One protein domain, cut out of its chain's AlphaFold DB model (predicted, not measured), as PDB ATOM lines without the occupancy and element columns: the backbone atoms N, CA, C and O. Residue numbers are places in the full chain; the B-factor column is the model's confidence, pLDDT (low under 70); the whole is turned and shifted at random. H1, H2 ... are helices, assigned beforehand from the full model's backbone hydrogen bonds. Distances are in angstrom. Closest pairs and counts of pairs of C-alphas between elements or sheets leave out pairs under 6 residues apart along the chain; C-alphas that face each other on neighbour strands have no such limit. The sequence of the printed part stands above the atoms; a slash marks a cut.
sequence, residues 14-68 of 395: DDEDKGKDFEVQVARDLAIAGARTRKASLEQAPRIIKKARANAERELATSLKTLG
ATOM      1  N   ASP A  14      23.766  25.682 -29.116       49.12
ATOM      2  CA  ASP A  14      22.303  25.791 -28.995       49.12
ATOM      3  C   ASP A  14      21.683  26.604 -30.158       49.12
ATOM      4  O   ASP A  14      20.481  26.515 -30.389       49.12
ATOM      5  N   ASP A  15      22.507  27.314 -30.945       51.53
ATOM      6  CA  ASP A  15      22.112  28.090 -32.133       51.53
ATOM      7  C   ASP A  15      22.866  27.596 -33.380       51.53
ATOM      8  O   ASP A  15      23.871  28.174 -33.803       51.53
ATOM      9  N   GLU A  16      22.405  26.498 -33.977       58.62
ATOM     10  CA  GLU A  16      22.811  26.151 -35.342       58.62
ATOM     11  C   GLU A  16      21.971  26.937 -36.356       58.62
ATOM     12  O   GLU A  16      20.737  26.941 -36.319       58.62
ATOM     13  N   ASP A  17      22.649  27.589 -37.302       67.31
ATOM     14  CA  ASP A  17      22.014  28.124 -38.503       67.31
ATOM     15  C   ASP A  17      21.438  26.952 -39.305       67.31
ATOM     16  O   ASP A  17      22.155  26.265 -40.036       67.31
ATOM     17  N   LYS A  18      20.127  26.731 -39.167       65.50
ATOM     18  CA  LYS A  18      19.400  25.636 -39.826       65.50
ATOM     19  C   LYS A  18      19.588  25.624 -41.347       65.50
ATOM     20  O   LYS A  18      19.402  24.585 -41.962       65.50
ATOM     21  N   GLY A  19      19.967  26.740 -41.979       66.06
ATOM     22  CA  GLY A  19      20.269  26.778 -43.413       66.06
ATOM     23  C   GLY A  19      21.572  26.066 -43.808       66.06
ATOM     24  O   GLY A  19      21.776  25.771 -44.991       66.06
ATOM     25  N   LYS A  20      22.459  25.790 -42.842       70.88
ATOM     26  CA  LYS A  20      23.754  25.114 -43.040       70.88
ATOM     27  C   LYS A  20      23.742  23.629 -42.690       70.88
ATOM     28  O   LYS A  20      24.708  22.940 -42.998       70.88
ATOM     29  N   ASP A  21      22.660  23.162 -42.086       78.44
ATOM     30  CA  ASP A  21      22.433  21.763 -41.750       78.44
ATOM     31  C   ASP A  21      22.435  20.889 -43.026       78.44
ATOM     32  O   ASP A  21      21.881  21.269 -44.067       78.44
ATOM     33  N   PHE A  22      23.117  19.739 -42.972       82.44
ATOM     34  CA  PHE A  22      23.301  18.852 -44.122       82.44
ATOM     35  C   PHE A  22      21.960  18.311 -44.629       82.44
ATOM     36  O   PHE A  22      21.705  18.312 -45.836       82.44
ATOM     37  N   GLU A  23      21.090  17.881 -43.722       85.19
ATOM     38  CA  GLU A  23      19.758  17.374 -44.003       85.19
ATOM     39  C   GLU A  23      18.896  18.461 -44.649       85.19
ATOM     40  O   GLU A  23      18.206  18.189 -45.637       85.19
ATOM     41  N   VAL A  24      18.989  19.707 -44.169       85.94
ATOM     42  CA  VAL A  24      18.284  20.853 -44.769       85.94
ATOM     43  C   VAL A  24      18.806  21.158 -46.171       85.94
ATOM     44  O   VAL A  24      18.011  21.379 -47.088       85.94
ATOM     45  N   GLN A  25      20.122  21.129 -46.382       84.12
ATOM     46  CA  GLN A  25      20.712  21.346 -47.704       84.12
ATOM     47  C   GLN A  25      20.324  20.245 -48.691       84.12
ATOM     48  O   GLN A  25      19.919  20.549 -49.812       84.12
ATOM     49  N   VAL A  26      20.384  18.977 -48.279       88.31
ATOM     50  CA  VAL A  26      19.964  17.844 -49.114       88.31
ATOM     51  C   VAL A  26      18.472  17.931 -49.431       88.31
ATOM     52  O   VAL A  26      18.090  17.726 -50.584       88.31
ATOM     53  N   ALA A  27      17.627  18.266 -48.452       87.56
ATOM     54  CA  ALA A  27      16.191  18.434 -48.660       87.56
ATOM     55  C   ALA A  27      15.882  19.589 -49.623       87.56
ATOM     56  O   ALA A  27      15.072  19.426 -50.538       87.56
ATOM     57  N   ARG A  28      16.558  20.734 -49.466       88.31
ATOM     58  CA  ARG A  28      16.444  21.882 -50.374       88.31
ATOM     59  C   ARG A  28      16.877  21.513 -51.788       88.31
ATOM     60  O   ARG A  28      16.147  21.788 -52.735       88.31
ATOM     61  N   ASP A  29      18.037  20.883 -51.940       88.12
ATOM     62  CA  ASP A  29      18.573  20.508 -53.246       88.12
ATOM     63  C   ASP A  29      17.673  19.469 -53.936       88.12
ATOM     64  O   ASP A  29      17.460  19.545 -55.145       88.12
ATOM     65  N   LEU A  30      17.072  18.549 -53.172       87.88
ATOM     66  CA  LEU A  30      16.065  17.608 -53.667       87.88
ATOM     67  C   LEU A  30      14.765  18.308 -54.083       87.88
ATOM     68  O   LEU A  30      14.167  17.922 -55.084       87.88
ATOM     69  N   ALA A  31      14.329  19.330 -53.343       87.81
ATOM     70  CA  ALA A  31      13.152  20.123 -53.689       87.81
ATOM     71  C   ALA A  31      13.377  20.951 -54.965       87.81
ATOM     72  O   ALA A  31      12.514  20.963 -55.839       87.81
ATOM     73  N   ILE A  32      14.551  21.578 -55.108       88.31
ATOM     74  CA  ILE A  32      14.947  22.336 -56.310       88.31
ATOM     75  C   ILE A  32      15.045  21.415 -57.527       88.31
ATOM     76  O   ILE A  32      14.580  21.762 -58.609       88.31
ATOM     77  N   ALA A  33      15.646  20.239 -57.358       85.94
ATOM     78  CA  ALA A  33      15.777  19.250 -58.423       85.94
ATOM     79  C   ALA A  33      14.474  18.466 -58.682       85.94
ATOM     80  O   ALA A  33      14.422  17.624 -59.582       85.94
ATOM     81  N   GLY A  34      13.430  18.715 -57.886       79.75
ATOM     82  CA  GLY A  34      12.183  17.970 -57.892       79.75
ATOM     83  C   GLY A  34      11.559  17.855 -59.282       79.75
ATOM     84  O   GLY A  34      11.562  18.783 -60.086       79.75
ATOM     85  N   ALA A  35      11.000  16.684 -59.563       81.25
ATOM     86  CA  ALA A  35      10.223  16.420 -60.762       81.25
ATOM     87  C   ALA A  35       8.717  16.549 -60.476       81.25
ATOM     88  O   ALA A  35       8.281  16.652 -59.329       81.25
ATOM     89  N   ARG A  36       7.896  16.472 -61.534       82.44
ATOM     90  CA  ARG A  36       6.422  16.522 -61.439       82.44
ATOM     91  C   ARG A  36       5.816  15.494 -60.479       82.44
ATOM     92  O   ARG A  36       4.710  15.703 -59.998       82.44
ATOM     93  N   THR A  37       6.498  14.374 -60.232       87.00
ATOM     94  CA  THR A  37       6.026  13.337 -59.310       87.00
ATOM     95  C   THR A  37       7.057  13.073 -58.225       87.00
ATOM     96  O   THR A  37       8.264  13.096 -58.468       87.00
ATOM     97  N   ARG A  38       6.572  12.725 -57.027       85.44
ATOM     98  CA  ARG A  38       7.422  12.324 -55.898       85.44
ATOM     99  C   ARG A  38       8.394  11.204 -56.272       85.44
ATOM    100  O   ARG A  38       9.549  11.247 -55.867       85.44
ATOM    101  N   LYS A  39       7.932  10.215 -57.046       89.31
ATOM    102  CA  LYS A  39       8.759   9.089 -57.495       89.31
ATOM    103  C   LYS A  39       9.951   9.573 -58.324       89.31
ATOM    104  O   LYS A  39      11.084   9.243 -57.993       89.31
ATOM    105  N   ALA A  40       9.699  10.416 -59.324       85.56
ATOM    106  CA  ALA A  40      10.750  10.961 -60.176       85.56
ATOM    107  C   ALA A  40      11.705  11.907 -59.416       85.56
ATOM    108  O   ALA A  40      12.883  11.987 -59.755       85.56
ATOM    109  N   SER A  41      11.247  12.589 -58.360       84.38
ATOM    110  CA  SER A  41      12.140  13.340 -57.463       84.38
ATOM    111  C   SER A  41      13.048  12.409 -56.651       84.38
ATOM    112  O   SER A  41      14.250  12.644 -56.559       84.38
ATOM    113  N   LEU A  42      12.506  11.323 -56.086       88.31
ATOM    114  CA  LEU A  42      13.275  10.377 -55.264       88.31
ATOM    115  C   LEU A  42      14.348   9.622 -56.058       88.31
ATOM    116  O   LEU A  42      15.408   9.328 -55.510       88.31
ATOM    117  N   GLU A  43      14.127   9.368 -57.347       91.75
ATOM    118  CA  GLU A  43      15.135   8.769 -58.239       91.75
ATOM    119  C   GLU A  43      16.409   9.631 -58.363       91.75
ATOM    120  O   GLU A  43      17.490   9.114 -58.645       91.75
ATOM    121  N   GLN A  44      16.325  10.936 -58.080       88.00
ATOM    122  CA  GLN A  44      17.472  11.849 -58.102       88.00
ATOM    123  C   GLN A  44      18.254  11.882 -56.783       88.00
ATOM    124  O   GLN A  44      19.423  12.288 -56.770       88.00
ATOM    125  N   ALA A  45      17.646  11.433 -55.680       89.88
ATOM    126  CA  ALA A  45      18.225  11.530 -54.343       89.88
ATOM    127  C   ALA A  45      19.633  10.906 -54.239       89.88
ATOM    128  O   ALA A  45      20.520  11.577 -53.709       89.88
ATOM    129  N   PRO A  46      19.929   9.713 -54.804       93.12
ATOM    130  CA  PRO A  46      21.273   9.137 -54.724       93.12
ATOM    131  C   PRO A  46      22.360  10.030 -55.340       93.12
ATOM    132  O   PRO A  46      23.456  10.148 -54.788       93.12
ATOM    133  N   ARG A  47      22.066  10.698 -56.465       92.69
ATOM    134  CA  ARG A  47      23.008  11.613 -57.130       92.69
ATOM    135  C   ARG A  47      23.253  12.859 -56.284       92.69
ATOM    136  O   ARG A  47      24.403  13.280 -56.152       92.69
ATOM    137  N   ILE A  48      22.190  13.428 -55.718       91.25
ATOM    138  CA  ILE A  48      22.254  14.625 -54.870       91.25
ATOM    139  C   ILE A  48      23.037  14.319 -53.593       91.25
ATOM    140  O   ILE A  48      24.013  15.006 -53.308       91.25
ATOM    141  N   ILE A  49      22.710  13.225 -52.900       91.31
ATOM    142  CA  ILE A  49      23.415  12.778 -51.691       91.31
ATOM    143  C   ILE A  49      24.894  12.512 -51.992       91.31
ATOM    144  O   ILE A  49      25.766  12.947 -51.240       91.31
ATOM    145  N   LYS A  50      25.216  11.852 -53.114       92.44
ATOM    146  CA  LYS A  50      26.612  11.611 -53.518       92.44
ATOM    147  C   LYS A  50      27.376  12.919 -53.740       92.44
ATOM    148  O   LYS A  50      28.524  13.028 -53.309       92.44
ATOM    149  N   LYS A  51      26.756  13.907 -54.396       91.38
ATOM    150  CA  LYS A  51      27.350  15.237 -54.609       91.38
ATOM    151  C   LYS A  51      27.548  15.971 -53.282       91.38
ATOM    152  O   LYS A  51      28.644  16.468 -53.042       91.38
ATOM    153  N   ALA A  52      26.528  15.988 -52.425       90.56
ATOM    154  CA  ALA A  52      26.573  16.623 -51.112       90.56
ATOM    155  C   ALA A  52      27.680  16.013 -50.238       90.56
ATOM    156  O   ALA A  52      28.526  16.736 -49.724       90.56
ATOM    157  N   ARG A  53      27.777  14.678 -50.179       89.81
ATOM    158  CA  ARG A  53      28.845  13.979 -49.449       89.81
ATOM    159  C   ARG A  53      30.239  14.315 -49.978       89.81
ATOM    160  O   ARG A  53      31.160  14.510 -49.196       89.81
ATOM    161  N   ALA A  54      30.410  14.395 -51.299       90.50
ATOM    162  CA  ALA A  54      31.693  14.764 -51.896       90.50
ATOM    163  C   ALA A  54      32.079  16.230 -51.625       90.50
ATOM    164  O   ALA A  54      33.268  16.532 -51.540       90.50
ATOM    165  N   ASN A  55      31.099  17.133 -51.515       89.75
ATOM    166  CA  ASN A  55      31.323  18.513 -51.079       89.75
ATOM    167  C   ASN A  55      31.730  18.551 -49.602       89.75
ATOM    168  O   ASN A  55      32.796  19.078 -49.298       89.75
ATOM    169  N   ALA A  56      30.953  17.908 -48.725       88.81
ATOM    170  CA  ALA A  56      31.220  17.857 -47.289       88.81
ATOM    171  C   ALA A  56      32.606  17.266 -46.980       88.81
ATOM    172  O   ALA A  56      33.348  17.812 -46.174       88.81
ATOM    173  N   GLU A  57      33.018  16.204 -47.682       90.19
ATOM    174  CA  GLU A  57      34.358  15.621 -47.529       90.19
ATOM    175  C   GLU A  57      35.473  16.593 -47.950       90.19
ATOM    176  O   GLU A  57      36.529  16.647 -47.318       90.19
ATOM    177  N   ARG A  58      35.258  17.378 -49.015       91.44
ATOM    178  CA  ARG A  58      36.222  18.400 -49.455       91.44
ATOM    179  C   ARG A  58      36.325  19.544 -48.456       91.44
ATOM    180  O   ARG A  58      37.432  19.998 -48.172       91.44
ATOM    181  N   GLU A  59      35.195  19.999 -47.931       91.00
ATOM    182  CA  GLU A  59      35.137  21.040 -46.905       91.00
ATOM    183  C   GLU A  59      35.799  20.564 -45.610       91.00
ATOM    184  O   GLU A  59      36.656  21.264 -45.075       91.00
ATOM    185  N   LEU A  60      35.512  19.333 -45.175       91.12
ATOM    186  CA  LEU A  60      36.161  18.696 -44.029       91.12
ATOM    187  C   LEU A  60      37.679  18.617 -44.215       91.12
ATOM    188  O   LEU A  60      38.424  19.071 -43.351       91.12
ATOM    189  N   ALA A  61      38.155  18.090 -45.348       93.44
ATOM    190  CA  ALA A  61      39.588  17.984 -45.618       93.44
ATOM    191  C   ALA A  61      40.273  19.361 -45.676       93.44
ATOM    192  O   ALA A  61      41.403  19.506 -45.212       93.44
ATOM    193  N   THR A  62      39.588  20.377 -46.210       94.00
ATOM    194  CA  THR A  62      40.092  21.758 -46.252       94.00
ATOM    195  C   THR A  62      40.206  22.340 -44.845       94.00
ATOM    196  O   THR A  62      41.259  22.865 -44.492       94.00
ATOM    197  N   SER A  63      39.166  22.183 -44.024       92.06
ATOM    198  CA  SER A  63      39.137  22.639 -42.630       92.06
ATOM    199  C   SER A  63      40.171  21.922 -41.764       92.06
ATOM    200  O   SER A  63      40.884  22.559 -41.002       92.06
ATOM    201  N   LEU A  64      40.334  20.607 -41.912       93.44
ATOM    202  CA  LEU A  64      41.344  19.845 -41.170       93.44
ATOM    203  C   LEU A  64      42.774  20.223 -41.574       93.44
ATOM    204  O   LEU A  64      43.668  20.267 -40.727       93.44
ATOM    205  N   LYS A  65      42.996  20.570 -42.846       93.88
ATOM    206  CA  LYS A  65      44.304  21.025 -43.321       93.88
ATOM    207  C   LYS A  65      44.747  22.330 -42.651       93.88
ATOM    208  O   LYS A  65      45.945  22.487 -42.421       93.88
ATOM    209  N   THR A  66      43.829  23.238 -42.295       92.25
ATOM    210  CA  THR A  66      44.182  24.469 -41.550       92.25
ATOM    211  C   THR A  66      44.678  24.167 -40.135       92.25
ATOM    212  O   THR A  66      45.479  24.924 -39.593       92.25
ATOM    213  N   LEU A  67      44.279  23.020 -39.577       88.81
ATOM    214  CA  LEU A  67      44.763  22.478 -38.307       88.81
ATOM    215  C   LEU A  67      46.010  21.590 -38.472       88.81
ATOM    216  O   LEU A  67      46.426  20.939 -37.522       88.81
ATOM    217  N   GLY A  68      46.602  21.512 -39.670       90.81
ATOM    218  CA  GLY A  68      47.769  20.664 -39.944       90.81
ATOM    219  C   GLY A  68      47.458  19.165 -40.056       90.81
ATOM    220  O   GLY A  68      48.373  18.337 -40.063       90.81
TER     221      GLY A  68
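What this domain is: This is residues 14 to 68 of the 395 residues of an uncharacterized protein of Deltaproteobacteria bacterium (UniProt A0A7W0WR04). One long helix, H3, and a shorter one, H1, make an open V: H1 runs toward the point of the V, the short helix H2 lies in the turn there, and H3 runs back out. The arms come together where the last part of H1 meets the first part of H3, and the far part of H3, with residues 57 to 68, sticks out free; without these residues the body spans 36 by 20 by 12 A. The printed part has 55 residues with three named helices, in the order H1, H2, H3, and no named strand; the class is all helix. The whole is loose, with a radius of gyration of the C-alphas of 14.0 A, and flat, spanning 46 by 26 by 12 A.

How they stand to each other: The longest helix is H3, residues 45 to 66. It touches H1, residues 22 to 32, with residues 45 to 52 alone; the closest C-alphas are those of Leu 30 and Ala 45, 6.5 A apart. H1 and H3 run opposite ways at a steep tilt of 42 degrees, and their centres are 14.3 A apart. H2, residues 38 to 42, only just touches H1, with 3 pairs of C-alphas within 8 A, the closest being those of Leu 30 and Ser 41 at 6.9 A. H2 and H3 meet only through their link. In H1, H2 and H3 every O i to N i+4 pair is within hydrogen-bond range.

Where its parts are: H3 runs from Ala 45, with its C-alpha at (18.225, 11.530, -54.343), to Thr 66, with its C-alpha at (44.182, 24.469, -41.550), and is 31.7 A long from first to last C-alpha. H1 runs from Phe 22, with its C-alpha at (23.301, 18.852, -44.122), to Ile 32, and is 15.2 A long. Between them along the chain comes H2, from Arg 38 to Leu 42, 6.2 A long. Residues 14 to 21 come before H1, and Leu 67 and Gly 68 follow H3.

The domain as a whole: The two C-alphas farthest apart are those of Arg 36 and Gly 68, at 46.8 A, while the first and last printed C-alphas, of Asp 14 and Gly 68, are 28.2 A apart. Residues 57 to 68, of which 57 to 66 belong to H3, stand free; the body without them has 43 residues and spans 36 by 20 by 12 A. The printed part has no cut. The link from H1 to H2, of 5 residues, is tight, and the link from H2 to H3, of 2 residues, is tight. The mean pLDDT of the printed part is 85.2, and residues 14 to 19 are under 70, where the model's confidence is low.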